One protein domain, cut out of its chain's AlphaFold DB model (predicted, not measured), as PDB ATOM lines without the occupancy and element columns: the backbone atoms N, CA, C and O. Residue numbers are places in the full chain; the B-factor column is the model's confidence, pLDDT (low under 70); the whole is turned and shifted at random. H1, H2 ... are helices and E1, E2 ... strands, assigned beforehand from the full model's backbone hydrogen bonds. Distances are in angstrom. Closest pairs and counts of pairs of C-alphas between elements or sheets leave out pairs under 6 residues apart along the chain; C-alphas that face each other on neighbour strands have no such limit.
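This is residues 34 to 136 of the 136 residues of an uncharacterized protein of Chryseobacterium sp. ERMR1:04 (UniProt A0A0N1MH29). Little regular structure: a loop-rich, elongated body, with H2 and the loops around E1 at one end, the small E2-E3 hairpin and closing loops toward the other, and H1 off to one side. The printed part has 103 residues, 33 of them in named elements, ordered H1, E1, H2, E2, E3; the class is mixed and E2-E3 antiparallel. It is compact, radius of gyration of the C-alphas 14.8 A, spanning 48 by 28 by 27 A.

H1, residues 34 to 41, begins at C-alpha 34 (110.465, 145.801, 80.433). E1 is residues 57 to 59. H2, residues 75 to 90, is 19.9 A long with a kink of 37 degrees near residue 84. E2 is residues 116 to 118; E3, residues 121 to 123, ends at C-alpha 123 (129.180, 128.354, 80.472).

H1 is apart from H2. E1, pairing with no named strand, and H2 are near each other. In hairpin E2-E3, N 116 and O 123 are 2.8 A apart, within hydrogen-bond range. O i to N i+4 pairs within range number 3 of 4 in H1, 8 of 12 in H2.

C-alphas 74 and 132, the farthest apart, are 48.4 A apart. The printed part has no cut. Links H1 to E1, E1 to H2 and H2 to E2 are long. No printed residue is under 70 in pLDDT.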
ATOM      1  N   ALA A  34     109.217 145.297  81.000       92.12
ATOM      2  CA  ALA A  34     110.465 145.801  80.433       92.12
ATOM      3  C   ALA A  34     111.621 144.817  80.666       92.12
ATOM      4  O   ALA A  34     112.315 144.453  79.717       92.12
ATOM      5  N   ALA A  35     111.779 144.327  81.899       92.19
ATOM      6  CA  ALA A  35     112.778 143.318  82.236       92.19
ATOM      7  C   ALA A  35     112.556 142.024  81.444       92.19
ATOM      8  O   ALA A  35     113.501 141.497  80.866       92.19
ATOM      9  N   TYR A  36     111.308 141.561  81.334       93.38
ATOM     10  CA  TYR A  36     110.964 140.387  80.532       93.38
ATOM     11  C   TYR A  36     111.352 140.557  79.055       93.38
ATOM     12  O   TYR A  36     112.013 139.694  78.477       93.38
ATOM     13  N   ASN A  37     111.003 141.691  78.440       94.19
ATOM     14  CA  ASN A  37     111.336 141.970  77.043       94.19
ATOM     15  C   ASN A  37     112.849 142.075  76.812       94.19
ATOM     16  O   ASN A  37     113.343 141.601  75.786       94.19
ATOM     17  N   ILE A  38     113.595 142.644  77.763       94.88
ATOM     18  CA  ILE A  38     115.062 142.640  77.727       94.88
ATOM     19  C   ILE A  38     115.570 141.203  77.813       94.88
ATOM     20  O   ILE A  38     116.329 140.791  76.944       94.88
ATOM     21  N   ALA A  39     115.120 140.424  78.797       94.69
ATOM     22  CA  ALA A  39     115.610 139.072  79.052       94.69
ATOM     23  C   ALA A  39     115.318 138.084  77.909       94.69
ATOM     24  O   ALA A  39     116.063 137.128  77.702       94.69
ATOM     25  N   ARG A  40     114.247 138.320  77.142       94.44
ATOM     26  CA  ARG A  40     113.932 137.539  75.937       94.44
ATOM     27  C   ARG A  40     114.921 137.749  74.795       94.44
ATOM     28  O   ARG A  40     115.119 136.840  73.996       94.44
ATOM     29  N   ASN A  41     115.490 138.946  74.683       94.50
ATOM     30  CA  ASN A  41     116.334 139.332  73.549       94.50
ATOM     31  C   ASN A  41     117.820 139.418  73.923       94.50
ATOM     32  O   ASN A  41     118.688 139.258  73.070       94.50
ATOM     33  N   TYR A  42     118.114 139.633  75.201       94.94
ATOM     34  CA  TYR A  42     119.436 139.892  75.750       94.94
ATOM     35  C   TYR A  42     119.574 139.248  77.131       94.94
ATOM     36  O   TYR A  42     118.612 138.772  77.724       94.94
ATOM     37  N   ASN A  43     120.785 139.237  77.680       92.75
ATOM     38  CA  ASN A  43     120.983 138.809  79.058       92.75
ATOM     39  C   ASN A  43     120.658 139.952  80.026       92.75
ATOM     40  O   ASN A  43     121.383 140.947  80.086       92.75
ATOM     41  N   LEU A  44     119.579 139.771  80.794       93.44
ATOM     42  CA  LEU A  44     119.034 140.761  81.725       93.44
ATOM     43  C   LEU A  44     120.075 141.328  82.700       93.44
ATOM     44  O   LEU A  44     119.989 142.500  83.048       93.44
ATOM     45  N   SER A  45     121.054 140.525  83.127       90.00
ATOM     46  CA  SER A  45     122.021 140.945  84.145       90.00
ATOM     47  C   SER A  45     123.216 141.731  83.613       90.00
ATOM     48  O   SER A  45     123.919 142.353  84.405       90.00
ATOM     49  N   ILE A  46     123.474 141.700  82.302       90.81
ATOM     50  CA  ILE A  46     124.645 142.373  81.711       90.81
ATOM     51  C   ILE A  46     124.289 143.349  80.594       90.81
ATOM     52  O   ILE A  46     125.096 144.225  80.295       90.81
ATOM     53  N   TYR A  47     123.113 143.243  79.970       93.75
ATOM     54  CA  TYR A  47     122.726 144.106  78.855       93.75
ATOM     55  C   TYR A  47     122.785 145.586  79.245       93.75
ATOM     56  O   TYR A  47     122.130 146.010  80.195       93.75
ATOM     57  N   LYS A  48     123.602 146.365  78.519       92.50
ATOM     58  CA  LYS A  48     123.843 147.801  78.762       92.50
ATOM     59  C   LYS A  48     124.239 148.147  80.205       92.50
ATOM     60  O   LYS A  48     124.157 149.303  80.606       92.50
ATOM     61  N   THR A  49     124.698 147.162  80.972       90.19
ATOM     62  CA  THR A  49     125.143 147.362  82.347       90.19
ATOM     63  C   THR A  49     126.601 147.791  82.339       90.19
ATOM     64  O   THR A  49     127.437 147.199  81.649       90.19
ATOM     65  N   ILE A  50     126.887 148.848  83.097       91.88
ATOM     66  CA  ILE A  50     128.217 149.417  83.279       91.88
ATOM     67  C   ILE A  50     128.387 149.711  84.765       91.88
ATOM     68  O   ILE A  50     127.524 150.327  85.384       91.88
ATOM     69  N   ILE A  51     129.508 149.278  85.324       92.00
ATOM     70  CA  ILE A  51     129.914 149.549  86.697       92.00
ATOM     71  C   ILE A  51     131.206 150.349  86.649       92.00
ATOM     72  O   ILE A  51     132.124 150.018  85.903       92.00
ATOM     73  N   VAL A  52     131.291 151.390  87.465       94.44
ATOM     74  CA  VAL A  52     132.497 152.201  87.616       94.44
ATOM     75  C   VAL A  52     132.986 152.022  89.044       94.44
ATOM     76  O   VAL A  52     132.214 152.200  89.985       94.44
ATOM     77  N   ASN A  53     134.237 151.595  89.218       92.81
ATOM     78  CA  ASN A  53     134.810 151.457  90.557       92.81
ATOM     79  C   ASN A  53     135.300 152.815  91.101       92.81
ATOM     80  O   ASN A  53     135.305 153.820  90.395       92.81
ATOM     81  N   HIS A  54     135.766 152.832  92.353       93.88
ATOM     82  CA  HIS A  54     136.270 154.043  93.018       93.88
ATOM     83  C   HIS A  54     137.495 154.688  92.336       93.88
ATOM     84  O   HIS A  54     137.794 155.845  92.597       93.88
ATOM     85  N   GLU A  55     138.191 153.968  91.452       94.94
ATOM     86  CA  GLU A  55     139.326 154.477  90.666       94.94
ATOM     87  C   GLU A  55     138.889 154.999  89.280       94.94
ATOM     88  O   GLU A  55     139.726 155.304  88.429       94.94
ATOM     89  N   GLY A  56     137.581 155.016  88.996       95.25
ATOM     90  CA  GLY A  56     137.031 155.383  87.692       95.25
ATOM     91  C   GLY A  56     137.107 154.278  86.633       95.25
ATOM     92  O   GLY A  56     136.687 154.491  85.497       95.25
ATOM     93  N   LYS A  57     137.603 153.076  86.961       96.38
ATOM     94  CA  LYS A  57     137.711 151.968  85.999       96.38
ATOM     95  C   LYS A  57     136.330 151.437  85.628       96.38
ATOM     96  O   LYS A  57     135.538 151.077  86.500       96.38
ATOM     97  N   ILE A  58     136.091 151.327  84.325       95.38
ATOM     98  CA  ILE A  58     134.854 150.826  83.734       95.38
ATOM     99  C   ILE A  58     134.895 149.296  83.675       95.38
ATOM    100  O   ILE A  58     135.781 148.695  83.065       95.38
ATOM    101  N   LYS A  59     133.894 148.667  84.280       91.12
ATOM    102  CA  LYS A  59     133.669 147.221  84.374       91.12
ATOM    103  C   LYS A  59     132.219 146.911  83.996       91.12
ATOM    104  O   LYS A  59     131.402 147.817  83.882       91.12
ATOM    105  N   TYR A  60     131.867 145.642  83.815       86.12
ATOM    106  CA  TYR A  60     130.457 145.244  83.647       86.12
ATOM    107  C   TYR A  60     129.879 144.555  84.889       86.12
ATOM    108  O   TYR A  60     128.663 144.507  85.030       86.12
ATOM    109  N   ASN A  61     130.712 144.026  85.795       84.44
ATOM    110  CA  ASN A  61     130.279 143.538  87.103       84.44
ATOM    111  C   ASN A  61     131.307 143.900  88.195       84.44
ATOM    112  O   ASN A  61     132.415 144.361  87.907       84.44
ATOM    113  N   ILE A  62     130.920 143.706  89.457       82.12
ATOM    114  CA  ILE A  62     131.739 144.060  90.627       82.12
ATOM    115  C   ILE A  62     132.971 143.148  90.736       82.12
ATOM    116  O   ILE A  62     134.054 143.602  91.102       82.12
ATOM    117  N   SER A  63     132.814 141.868  90.391       81.00
ATOM    118  CA  SER A  63     133.844 140.834  90.540       81.00
ATOM    119  C   SER A  63     134.871 140.796  89.401       81.00
ATOM    120  O   SER A  63     135.837 140.037  89.476       81.00
ATOM    121  N   GLU A  64     134.682 141.583  88.343       79.94
ATOM    122  CA  GLU A  64     135.555 141.598  87.177       79.94
ATOM    123  C   GLU A  64     136.917 142.187  87.552       79.94
ATOM    124  O   GLU A  64     137.032 143.271  88.143       79.94
ATOM    125  N   ARG A  65     137.974 141.462  87.187       81.62
ATOM    126  CA  ARG A  65     139.353 141.884  87.442       81.62
ATOM    127  C   ARG A  65     139.838 142.846  86.364       81.62
ATOM    128  O   ARG A  65     140.585 143.771  86.670       81.62
ATOM    129  N   ASN A  66     139.385 142.661  85.128       84.19
ATOM    130  CA  ASN A  66     139.763 143.487  83.993       84.19
ATOM    131  C   ASN A  66     139.009 144.823  83.970       84.19
ATOM    132  O   ASN A  66     137.891 144.960  84.462       84.19
ATOM    133  N   SER A  67     139.629 145.823  83.351       91.38
ATOM    134  CA  SER A  67     138.983 147.096  83.031       91.38
ATOM    135  C   SER A  67     138.771 147.217  81.523       91.38
ATOM    136  O   SER A  67     139.600 146.764  80.730       91.38
ATOM    137  N   TYR A  68     137.669 147.850  81.127       93.75
ATOM    138  CA  TYR A  68     137.319 148.146  79.735       93.75
ATOM    139  C   TYR A  68     137.652 149.595  79.341       93.75
ATOM    140  O   TYR A  68     137.521 149.946  78.166       93.75
ATOM    141  N   GLY A  69     138.086 150.417  80.299       95.50
ATOM    142  CA  GLY A  69     138.443 151.832  80.136       95.50
ATOM    143  C   GLY A  69     138.401 152.573  81.475       95.50
ATOM    144  O   GLY A  69     138.188 151.954  82.521       95.50
ATOM    145  N   ASN A  70     138.575 153.886  81.459       96.88
ATOM    146  CA  ASN A  70     138.310 154.761  82.597       96.88
ATOM    147  C   ASN A  70     137.201 155.763  82.239       96.88
ATOM    148  O   ASN A  70     137.083 156.187  81.094       96.88
ATOM    149  N   ILE A  71     136.375 156.153  83.207       96.19
ATOM    150  CA  ILE A  71     135.352 157.184  83.003       96.19
ATOM    151  C   ILE A  71     135.951 158.563  82.699       96.19
ATOM    152  O   ILE A  71     135.265 159.419  82.148       96.19
ATOM    153  N   THR A  72     137.229 158.769  83.021       97.06
ATOM    154  CA  THR A  72     137.983 159.971  82.646       97.06
ATOM    155  C   THR A  72     138.530 159.926  81.218       97.06
ATOM    156  O   THR A  72     139.104 160.918  80.768       97.06
ATOM    157  N   ASP A  73     138.403 158.801  80.505       97.00
ATOM    158  CA  ASP A  73     138.833 158.708  79.111       97.00
ATOM    159  C   ASP A  73     137.982 159.632  78.227       97.00
ATOM    160  O   ASP A  73     136.834 159.968  78.532       97.00
ATOM    161  N   SER A  74     138.535 160.037  77.080       97.69
ATOM    162  CA  SER A  74     137.793 160.890  76.150       97.69
ATOM    163  C   SER A  74     136.489 160.221  75.697       97.69
ATOM    164  O   SER A  74     136.437 159.009  75.475       97.69
ATOM    165  N   TYR A  75     135.444 161.015  75.445       95.50
ATOM    166  CA  TYR A  75     134.179 160.500  74.906       95.50
ATOM    167  C   TYR A  75     134.383 159.638  73.649       95.50
ATOM    168  O   TYR A  75     133.744 158.596  73.481       95.50
ATOM    169  N   LYS A  76     135.311 160.039  72.768       97.44
ATOM    170  CA  LYS A  76     135.670 159.273  71.568       97.44
ATOM    171  C   LYS A  76     136.238 157.901  71.928       97.44
ATOM    172  O   LYS A  76     135.869 156.912  71.304       97.44
ATOM    173  N   GLU A  77     137.111 157.817  72.924       96.56
ATOM    174  CA  GLU A  77     137.687 156.551  73.381       96.56
ATOM    175  C   GLU A  77     136.635 155.640  74.014       96.56
ATOM    176  O   GLU A  77     136.509 154.482  73.606       96.56
ATOM    177  N   ILE A  78     135.811 156.183  74.909       96.25
ATOM    178  CA  ILE A  78     134.730 155.430  75.549       96.25
ATOM    179  C   ILE A  78     133.765 154.885  74.487       96.25
ATOM    180  O   ILE A  78     133.510 153.680  74.433       96.25
ATOM    181  N   SER A  79     133.265 155.743  73.594       93.56
ATOM    182  CA  SER A  79     132.270 155.361  72.581       93.56
ATOM    183  C   SER A  79     132.804 154.362  71.549       93.56
ATOM    184  O   SER A  79     132.086 153.442  71.161       93.56
ATOM    185  N   THR A  80     134.062 154.497  71.117       94.50
ATOM    186  CA  THR A  80     134.615 153.663  70.035       94.50
ATOM    187  C   THR A  80     135.317 152.397  70.518       94.50
ATOM    188  O   THR A  80     135.298 151.389  69.803       94.50
ATOM    189  N   LYS A  81     135.923 152.410  71.714       95.38
ATOM    190  CA  LYS A  81     136.668 151.266  72.263       95.38
ATOM    191  C   LYS A  81     135.918 150.590  73.403       95.38
ATOM    192  O   LYS A  81     135.626 149.398  73.306       95.38
ATOM    193  N   THR A  82     135.601 151.321  74.469       95.19
ATOM    194  CA  THR A  82     135.029 150.740  75.694       95.19
ATOM    195  C   THR A  82     133.648 150.151  75.440       95.19
ATOM    196  O   THR A  82     133.436 148.959  75.666       95.19
ATOM    197  N   ILE A  83     132.730 150.944  74.879       94.19
ATOM    198  CA  ILE A  83     131.368 150.498  74.561       94.19
ATOM    199  C   ILE A  83     131.384 149.365  73.533       94.19
ATOM    200  O   ILE A  83     130.626 148.409  73.666       94.19
ATOM    201  N   LYS A  84     132.293 149.407  72.551       93.62
ATOM    202  CA  LYS A  84     132.441 148.336  71.555       93.62
ATOM    203  C   LYS A  84     132.877 147.005  72.177       93.62
ATOM    204  O   LYS A  84     132.408 145.956  71.754       93.62
ATOM    205  N   ARG A  85     133.765 147.020  73.176       92.69
ATOM    206  CA  ARG A  85     134.177 145.796  73.884       92.69
ATOM    207  C   ARG A  85     133.067 145.271  74.796       92.69
ATOM    208  O   ARG A  85     132.850 144.064  74.841       92.69
ATOM    209  N   LEU A  86     132.352 146.161  75.483       92.25
ATOM    210  CA  LEU A  86     131.225 145.796  76.347       92.25
ATOM    211  C   LEU A  86     130.029 145.259  75.552       92.25
ATOM    212  O   LEU A  86     129.389 144.303  75.985       92.25
ATOM    213  N   SER A  87     129.759 145.804  74.364       92.50
ATOM    214  CA  SER A  87     128.633 145.365  73.534       92.50
ATOM    215  C   SER A  87     128.749 143.907  73.092       92.50
ATOM    216  O   SER A  87     127.729 143.245  72.924       92.50
ATOM    217  N   ILE A  88     129.966 143.363  72.978       90.69
ATOM    218  CA  ILE A  88     130.177 141.931  72.730       90.69
ATOM    219  C   ILE A  88     129.543 141.103  73.855       90.69
ATOM    220  O   ILE A  88     128.840 140.138  73.575       90.69
ATOM    221  N   LEU A  89     129.733 141.512  75.115       89.62
ATOM    222  CA  LEU A  89     129.142 140.840  76.275       89.62
ATOM    223  C   LEU A  89     127.627 141.038  76.335       89.62
ATOM    224  O   LEU A  89     126.899 140.086  76.593       89.62
ATOM    225  N   TRP A  90     127.141 142.249  76.053       92.06
ATOM    226  CA  TRP A  90     125.706 142.568  76.079       92.06
ATOM    227  C   TRP A  90     124.871 141.715  75.120       92.06
ATOM    228  O   TRP A  90     123.680 141.518  75.354       92.06
ATOM    229  N   ASN A  91     125.495 141.204  74.060       91.69
ATOM    230  CA  ASN A  91     124.851 140.345  73.074       91.69
ATOM    231  C   ASN A  91     124.880 138.849  73.442       91.69
ATOM    232  O   ASN A  91     124.266 138.046  72.741       91.69
ATOM    233  N   ILE A  92     125.542 138.446  74.535       91.56
ATOM    234  CA  ILE A  92     125.530 137.049  74.987       91.56
ATOM    235  C   ILE A  92     124.230 136.794  75.748       91.56
ATOM    236  O   ILE A  92     124.076 137.223  76.889       91.56
ATOM    237  N   ARG A  93     123.292 136.079  75.123       92.81
ATOM    238  CA  ARG A  93     121.999 135.694  75.712       92.81
ATOM    239  C   ARG A  93     122.140 134.540  76.702       92.81
ATOM    240  O   ARG A  93     122.959 133.649  76.491       92.81
ATOM    241  N   LYS A  94     121.271 134.490  77.722       93.25
ATOM    242  CA  LYS A  94     121.219 133.351  78.661       93.25
ATOM    243  C   LYS A  94     120.903 132.021  77.969       93.25
ATOM    244  O   LYS A  94     121.428 131.002  78.392       93.25
ATOM    245  N   ASP A  95     120.164 132.046  76.859       93.25
ATOM    246  CA  ASP A  95     119.901 130.863  76.023       93.25
ATOM    247  C   ASP A  95     121.172 130.235  75.421       93.25
ATOM    248  O   ASP A  95     121.159 129.080  75.008       93.25
ATOM    249  N   SER A  96     122.275 130.983  75.361       92.75
ATOM    250  CA  SER A  96     123.565 130.519  74.838       92.75
ATOM    251  C   SER A  96     124.561 130.143  75.938       92.75
ATOM    252  O   SER A  96     125.718 129.862  75.633       92.75
ATOM    253  N   ILE A  97     124.143 130.175  77.210       93.69
ATOM    254  CA  ILE A  97     124.999 129.963  78.379       93.69
ATOM    255  C   ILE A  97     124.498 128.746  79.159       93.69
ATOM    256  O   ILE A  97     123.399 128.781  79.696       93.69
ATOM    257  N   ALA A  98     125.312 127.706  79.314       94.25
ATOM    258  CA  ALA A  98     124.996 126.593  80.212       94.25
ATOM    259  C   ALA A  98     125.325 126.939  81.685       94.25
ATOM    260  O   ALA A  98     126.365 127.555  81.935       94.25
ATOM    261  N   PRO A  99     124.490 126.559  82.676       93.44
ATOM    262  CA  PRO A  99     123.204 125.864  82.543       93.44
ATOM    263  C   PRO A  99     122.002 126.823  82.378       93.44
ATOM    264  O   PRO A  99     120.849 126.400  82.358       93.44
ATOM    265  N   CYS A 100     122.241 128.135  82.278       94.50
ATOM    266  CA  CYS A 100     121.186 129.151  82.189       94.50
ATOM    267  C   CYS A 100     120.223 128.963  81.007       94.50
ATOM    268  O   CYS A 100     119.089 129.428  81.079       94.50
ATOM    269  N   ASN A 101     120.651 128.298  79.939       94.50
ATOM    270  CA  ASN A 101     119.866 128.048  78.737       94.50
ATOM    271  C   ASN A 101     118.612 127.200  78.987       94.50
ATOM    272  O   ASN A 101     117.622 127.361  78.277       94.50
ATOM    273  N   ILE A 102     118.635 126.343  80.007       95.56
ATOM    274  CA  ILE A 102     117.487 125.514  80.399       95.56
ATOM    275  C   ILE A 102     116.824 125.975  81.701       95.56
ATOM    276  O   ILE A 102     115.764 125.475  82.051       95.56
ATOM    277  N   CYS A 103     117.421 126.939  82.402       95.69
ATOM    278  CA  CYS A 103     116.919 127.412  83.684       95.69
ATOM    279  C   CYS A 103     115.564 128.124  83.532       95.69
ATOM    280  O   CYS A 103     115.376 128.995  82.677       95.69
ATOM    281  N   GLU A 104     114.628 127.772  84.404       95.25
ATOM    282  CA  GLU A 104     113.319 128.383  84.615       95.25
ATOM    283  C   GLU A 104     113.418 129.866  84.999       95.25
ATOM    284  O   GLU A 104     112.576 130.669  84.600       95.25
ATOM    285  N   PHE A 105     114.498 130.270  85.673       94.38
ATOM    286  CA  PHE A 105     114.729 131.663  86.054       94.38
ATOM    287  C   PHE A 105     115.400 132.498  84.961       94.38
ATOM    288  O   PHE A 105     115.666 133.682  85.174       94.38
ATOM    289  N   ARG A 106     115.708 131.947  83.778       93.88
ATOM    290  CA  ARG A 106     116.535 132.656  82.779       93.88
ATOM    291  C   ARG A 106     115.976 134.016  82.342       93.88
ATOM    292  O   ARG A 106     116.754 134.894  81.985       93.88
ATOM    293  N   LEU A 107     114.657 134.208  82.414       93.75
ATOM    294  CA  LEU A 107     113.992 135.455  82.022       93.75
ATOM    295  C   LEU A 107     113.851 136.489  83.154       93.75
ATOM    296  O   LEU A 107     113.458 137.620  82.890       93.75
ATOM    297  N   CYS A 108     114.176 136.130  84.397       92.75
ATOM    298  CA  CYS A 108     114.112 137.033  85.554       92.75
ATOM    299  C   CYS A 108     115.417 137.088  86.367       92.75
ATOM    300  O   CYS A 108     115.567 137.936  87.242       92.75
ATOM    301  N   CYS A 109     116.384 136.218  86.075       91.69
ATOM    302  CA  CYS A 109     117.643 136.126  86.800       91.69
ATOM    303  C   CYS A 109     118.540 137.342  86.530       91.69
ATOM    304  O   CYS A 109     119.091 137.503  85.436       91.69
ATOM    305  N   THR A 110     118.760 138.142  87.571       90.25
ATOM    306  CA  THR A 110     119.629 139.328  87.567       90.25
ATOM    307  C   THR A 110     121.065 139.034  88.006       90.25
ATOM    308  O   THR A 110     121.904 139.931  88.003       90.25
ATOM    309  N   VAL A 111     121.395 137.778  88.326       88.38
ATOM    310  CA  VAL A 111     122.765 137.393  88.695       88.38
ATOM    311  C   VAL A 111     123.698 137.552  87.488       88.38
ATOM    312  O   VAL A 111     123.466 136.991  86.406       88.38
ATOM    313  N   ALA A 112     124.753 138.344  87.676       81.50
ATOM    314  CA  ALA A 112     125.726 138.713  86.653       81.50
ATOM    315  C   ALA A 112     126.971 137.813  86.705       81.50
ATOM    316  O   ALA A 112     127.993 138.164  87.298       81.50
ATOM    317  N   HIS A 113     126.895 136.651  86.051       82.25
ATOM    318  CA  HIS A 113     128.061 135.801  85.803       82.25
ATOM    319  C   HIS A 113     128.735 136.132  84.472       82.25
ATOM    320  O   HIS A 113     128.076 136.530  83.511       82.25
ATOM    321  N   ILE A 114     130.047 135.897  84.415       76.19
ATOM    322  CA  ILE A 114     130.831 135.967  83.182       76.19
ATOM    323  C   ILE A 114     130.683 134.636  82.455       76.19
ATOM    324  O   ILE A 114     131.145 133.619  82.978       76.19
ATOM    325  N   PRO A 115     130.072 134.608  81.267       82.44
ATOM    326  CA  PRO A 115     130.088 133.408  80.458       82.44
ATOM    327  C   PRO A 115     131.525 133.089  80.024       82.44
ATOM    328  O   PRO A 115     132.129 133.812  79.232       82.44
ATOM    329  N   LEU A 116     132.075 131.990  80.536       85.31
ATOM    330  CA  LEU A 116     133.348 131.439  80.091       85.31
ATOM    331  C   LEU A 116     133.149 130.826  78.709       85.31
ATOM    332  O   LEU A 116     132.298 129.950  78.536       85.31
ATOM    333  N   LYS A 117     133.933 131.283  77.729       84.44
ATOM    334  CA  LYS A 117     133.941 130.681  76.396       84.44
ATOM    335  C   LYS A 117     134.561 129.283  76.489       84.44
ATOM    336  O   LYS A 117     135.698 129.139  76.927       84.44
ATOM    337  N   LYS A 118     133.801 128.274  76.083       85.75
ATOM    338  CA  LYS A 118     134.198 126.871  75.929       85.75
ATOM    339  C   LYS A 118     134.140 126.487  74.448       85.75
ATOM    340  O   LYS A 118     133.645 127.258  73.626       85.75
ATOM    341  N   GLU A 119     134.613 125.289  74.111       81.94
ATOM    342  CA  GLU A 119     134.574 124.753  72.739       81.94
ATOM    343  C   GLU A 119     133.151 124.759  72.155       81.94
ATOM    344  O   GLU A 119     132.950 125.184  71.021       81.94
ATOM    345  N   ASN A 120     132.153 124.415  72.976       80.19
ATOM    346  CA  ASN A 120     130.750 124.285  72.564       80.19
ATOM    347  C   ASN A 120     129.865 125.488  72.950       80.19
ATOM    348  O   ASN A 120     128.650 125.344  73.065       80.19
ATOM    349  N   GLY A 121     130.445 126.671  73.194       86.44
ATOM    350  CA  GLY A 121     129.684 127.892  73.495       86.44
ATOM    351  C   GLY A 121     130.093 128.556  74.804       86.44
ATOM    352  O   GLY A 121     131.280 128.738  75.061       86.44
ATOM    353  N   TYR A 122     129.125 128.954  75.628       91.06
ATOM    354  CA  TYR A 122     129.386 129.649  76.886       91.06
ATOM    355  C   TYR A 122     128.887 128.860  78.094       91.06
ATOM    356  O   TYR A 122     127.851 128.201  78.035       91.06
ATOM    357  N   ALA A 123     129.599 128.959  79.214       92.75
ATOM    358  CA  ALA A 123     129.180 128.354  80.472       92.75
ATOM    359  C   ALA A 123     129.454 129.269  81.667       92.75
ATOM    360  O   ALA A 123     130.399 130.055  81.654       92.75
ATOM    361  N   VAL A 124     128.651 129.135  82.716       91.38
ATOM    362  CA  VAL A 124     128.844 129.821  83.997       91.38
ATOM    363  C   VAL A 124     128.830 128.815  85.137       91.38
ATOM    364  O   VAL A 124     128.163 127.787  85.054       91.38
ATOM    365  N   ASN A 125     129.552 129.128  86.211       89.44
ATOM    366  CA  ASN A 125     129.440 128.394  87.464       89.44
ATOM    367  C   ASN A 125     128.348 129.051  88.321       89.44
ATOM    368  O   ASN A 125     128.608 130.036  89.012       89.44
ATOM    369  N   CYS A 126     127.116 128.569  88.171       90.88
ATOM    370  CA  CYS A 126     125.945 129.043  88.903       90.88
ATOM    371  C   CYS A 126     125.722 128.153  90.129       90.88
ATOM    372  O   CYS A 126     125.846 126.937  90.020       90.88
ATOM    373  N   ASN A 127     125.340 128.740  91.267       92.12
ATOM    374  CA  ASN A 127     125.015 127.950  92.460       92.12
ATOM    375  C   ASN A 127     123.650 127.251  92.375       92.12
ATOM    376  O   ASN A 127     123.298 126.497  93.264       92.12
ATOM    377  N   TYR A 128     122.864 127.521  91.338       93.62
ATOM    378  CA  TYR A 128     121.566 126.894  91.121       93.62
ATOM    379  C   TYR A 128     121.663 125.796  90.062       93.62
ATOM    380  O   TYR A 128     122.164 126.063  88.963       93.62
ATOM    381  N   ASP A 129     121.162 124.604  90.384       94.00
ATOM    382  CA  ASP A 129     121.023 123.464  89.479       94.00
ATOM    383  C   ASP A 129     119.597 123.418  88.888       94.00
ATOM    384  O   ASP A 129     118.663 122.966  89.557       94.00
ATOM    385  N   PRO A 130     119.398 123.835  87.621       95.06
ATOM    386  CA  PRO A 130     118.081 123.809  86.988       95.06
ATOM    387  C   PRO A 130     117.584 122.401  86.634       95.06
ATOM    388  O   PRO A 130     116.426 122.255  86.259       95.06
ATOM    389  N   TYR A 131     118.421 121.360  86.727       93.06
ATOM    390  CA  TYR A 131     117.967 119.981  86.524       93.06
ATOM    391  C   TYR A 131     117.237 119.433  87.752       93.06
ATOM    392  O   TYR A 131     116.368 118.574  87.611       93.06
ATOM    393  N   LYS A 132     117.594 119.923  88.945       95.88
ATOM    394  CA  LYS A 132     116.997 119.519  90.228       95.88
ATOM    395  C   LYS A 132     116.105 120.585  90.850       95.88
ATOM    396  O   LYS A 132     115.359 120.280  91.770       95.88
ATOM    397  N   ALA A 133     116.174 121.806  90.330       94.56
ATOM    398  CA  ALA A 133     115.551 122.993  90.893       94.56
ATOM    399  C   ALA A 133     116.023 123.322  92.327       94.56
ATOM    400  O   ALA A 133     115.238 123.727  93.185       94.56
ATOM    401  N   GLU A 134     117.323 123.155  92.588       94.31
ATOM    402  CA  GLU A 134     117.931 123.306  93.916       94.31
ATOM    403  C   GLU A 134     119.164 124.219  93.880       94.31
ATOM    404  O   GLU A 134     119.849 124.348  92.863       94.31
ATOM    405  N   LEU A 135     119.454 124.869  95.011       91.00
ATOM    406  CA  LEU A 135     120.744 125.518  95.234       91.00
ATOM    407  C   LEU A 135     121.746 124.469  95.731       91.00
ATOM    408  O   LEU A 135     121.408 123.668  96.598       91.00
ATOM    409  N   ASN A 136     122.961 124.505  95.188       81.44
ATOM    410  CA  ASN A 136     124.106 123.744  95.683       81.44
ATOM    411  C   ASN A 136     124.667 124.335  96.983       81.44
ATOM    412  O   ASN A 136     124.501 125.561  97.215       81.44
TER     413      ASN A 136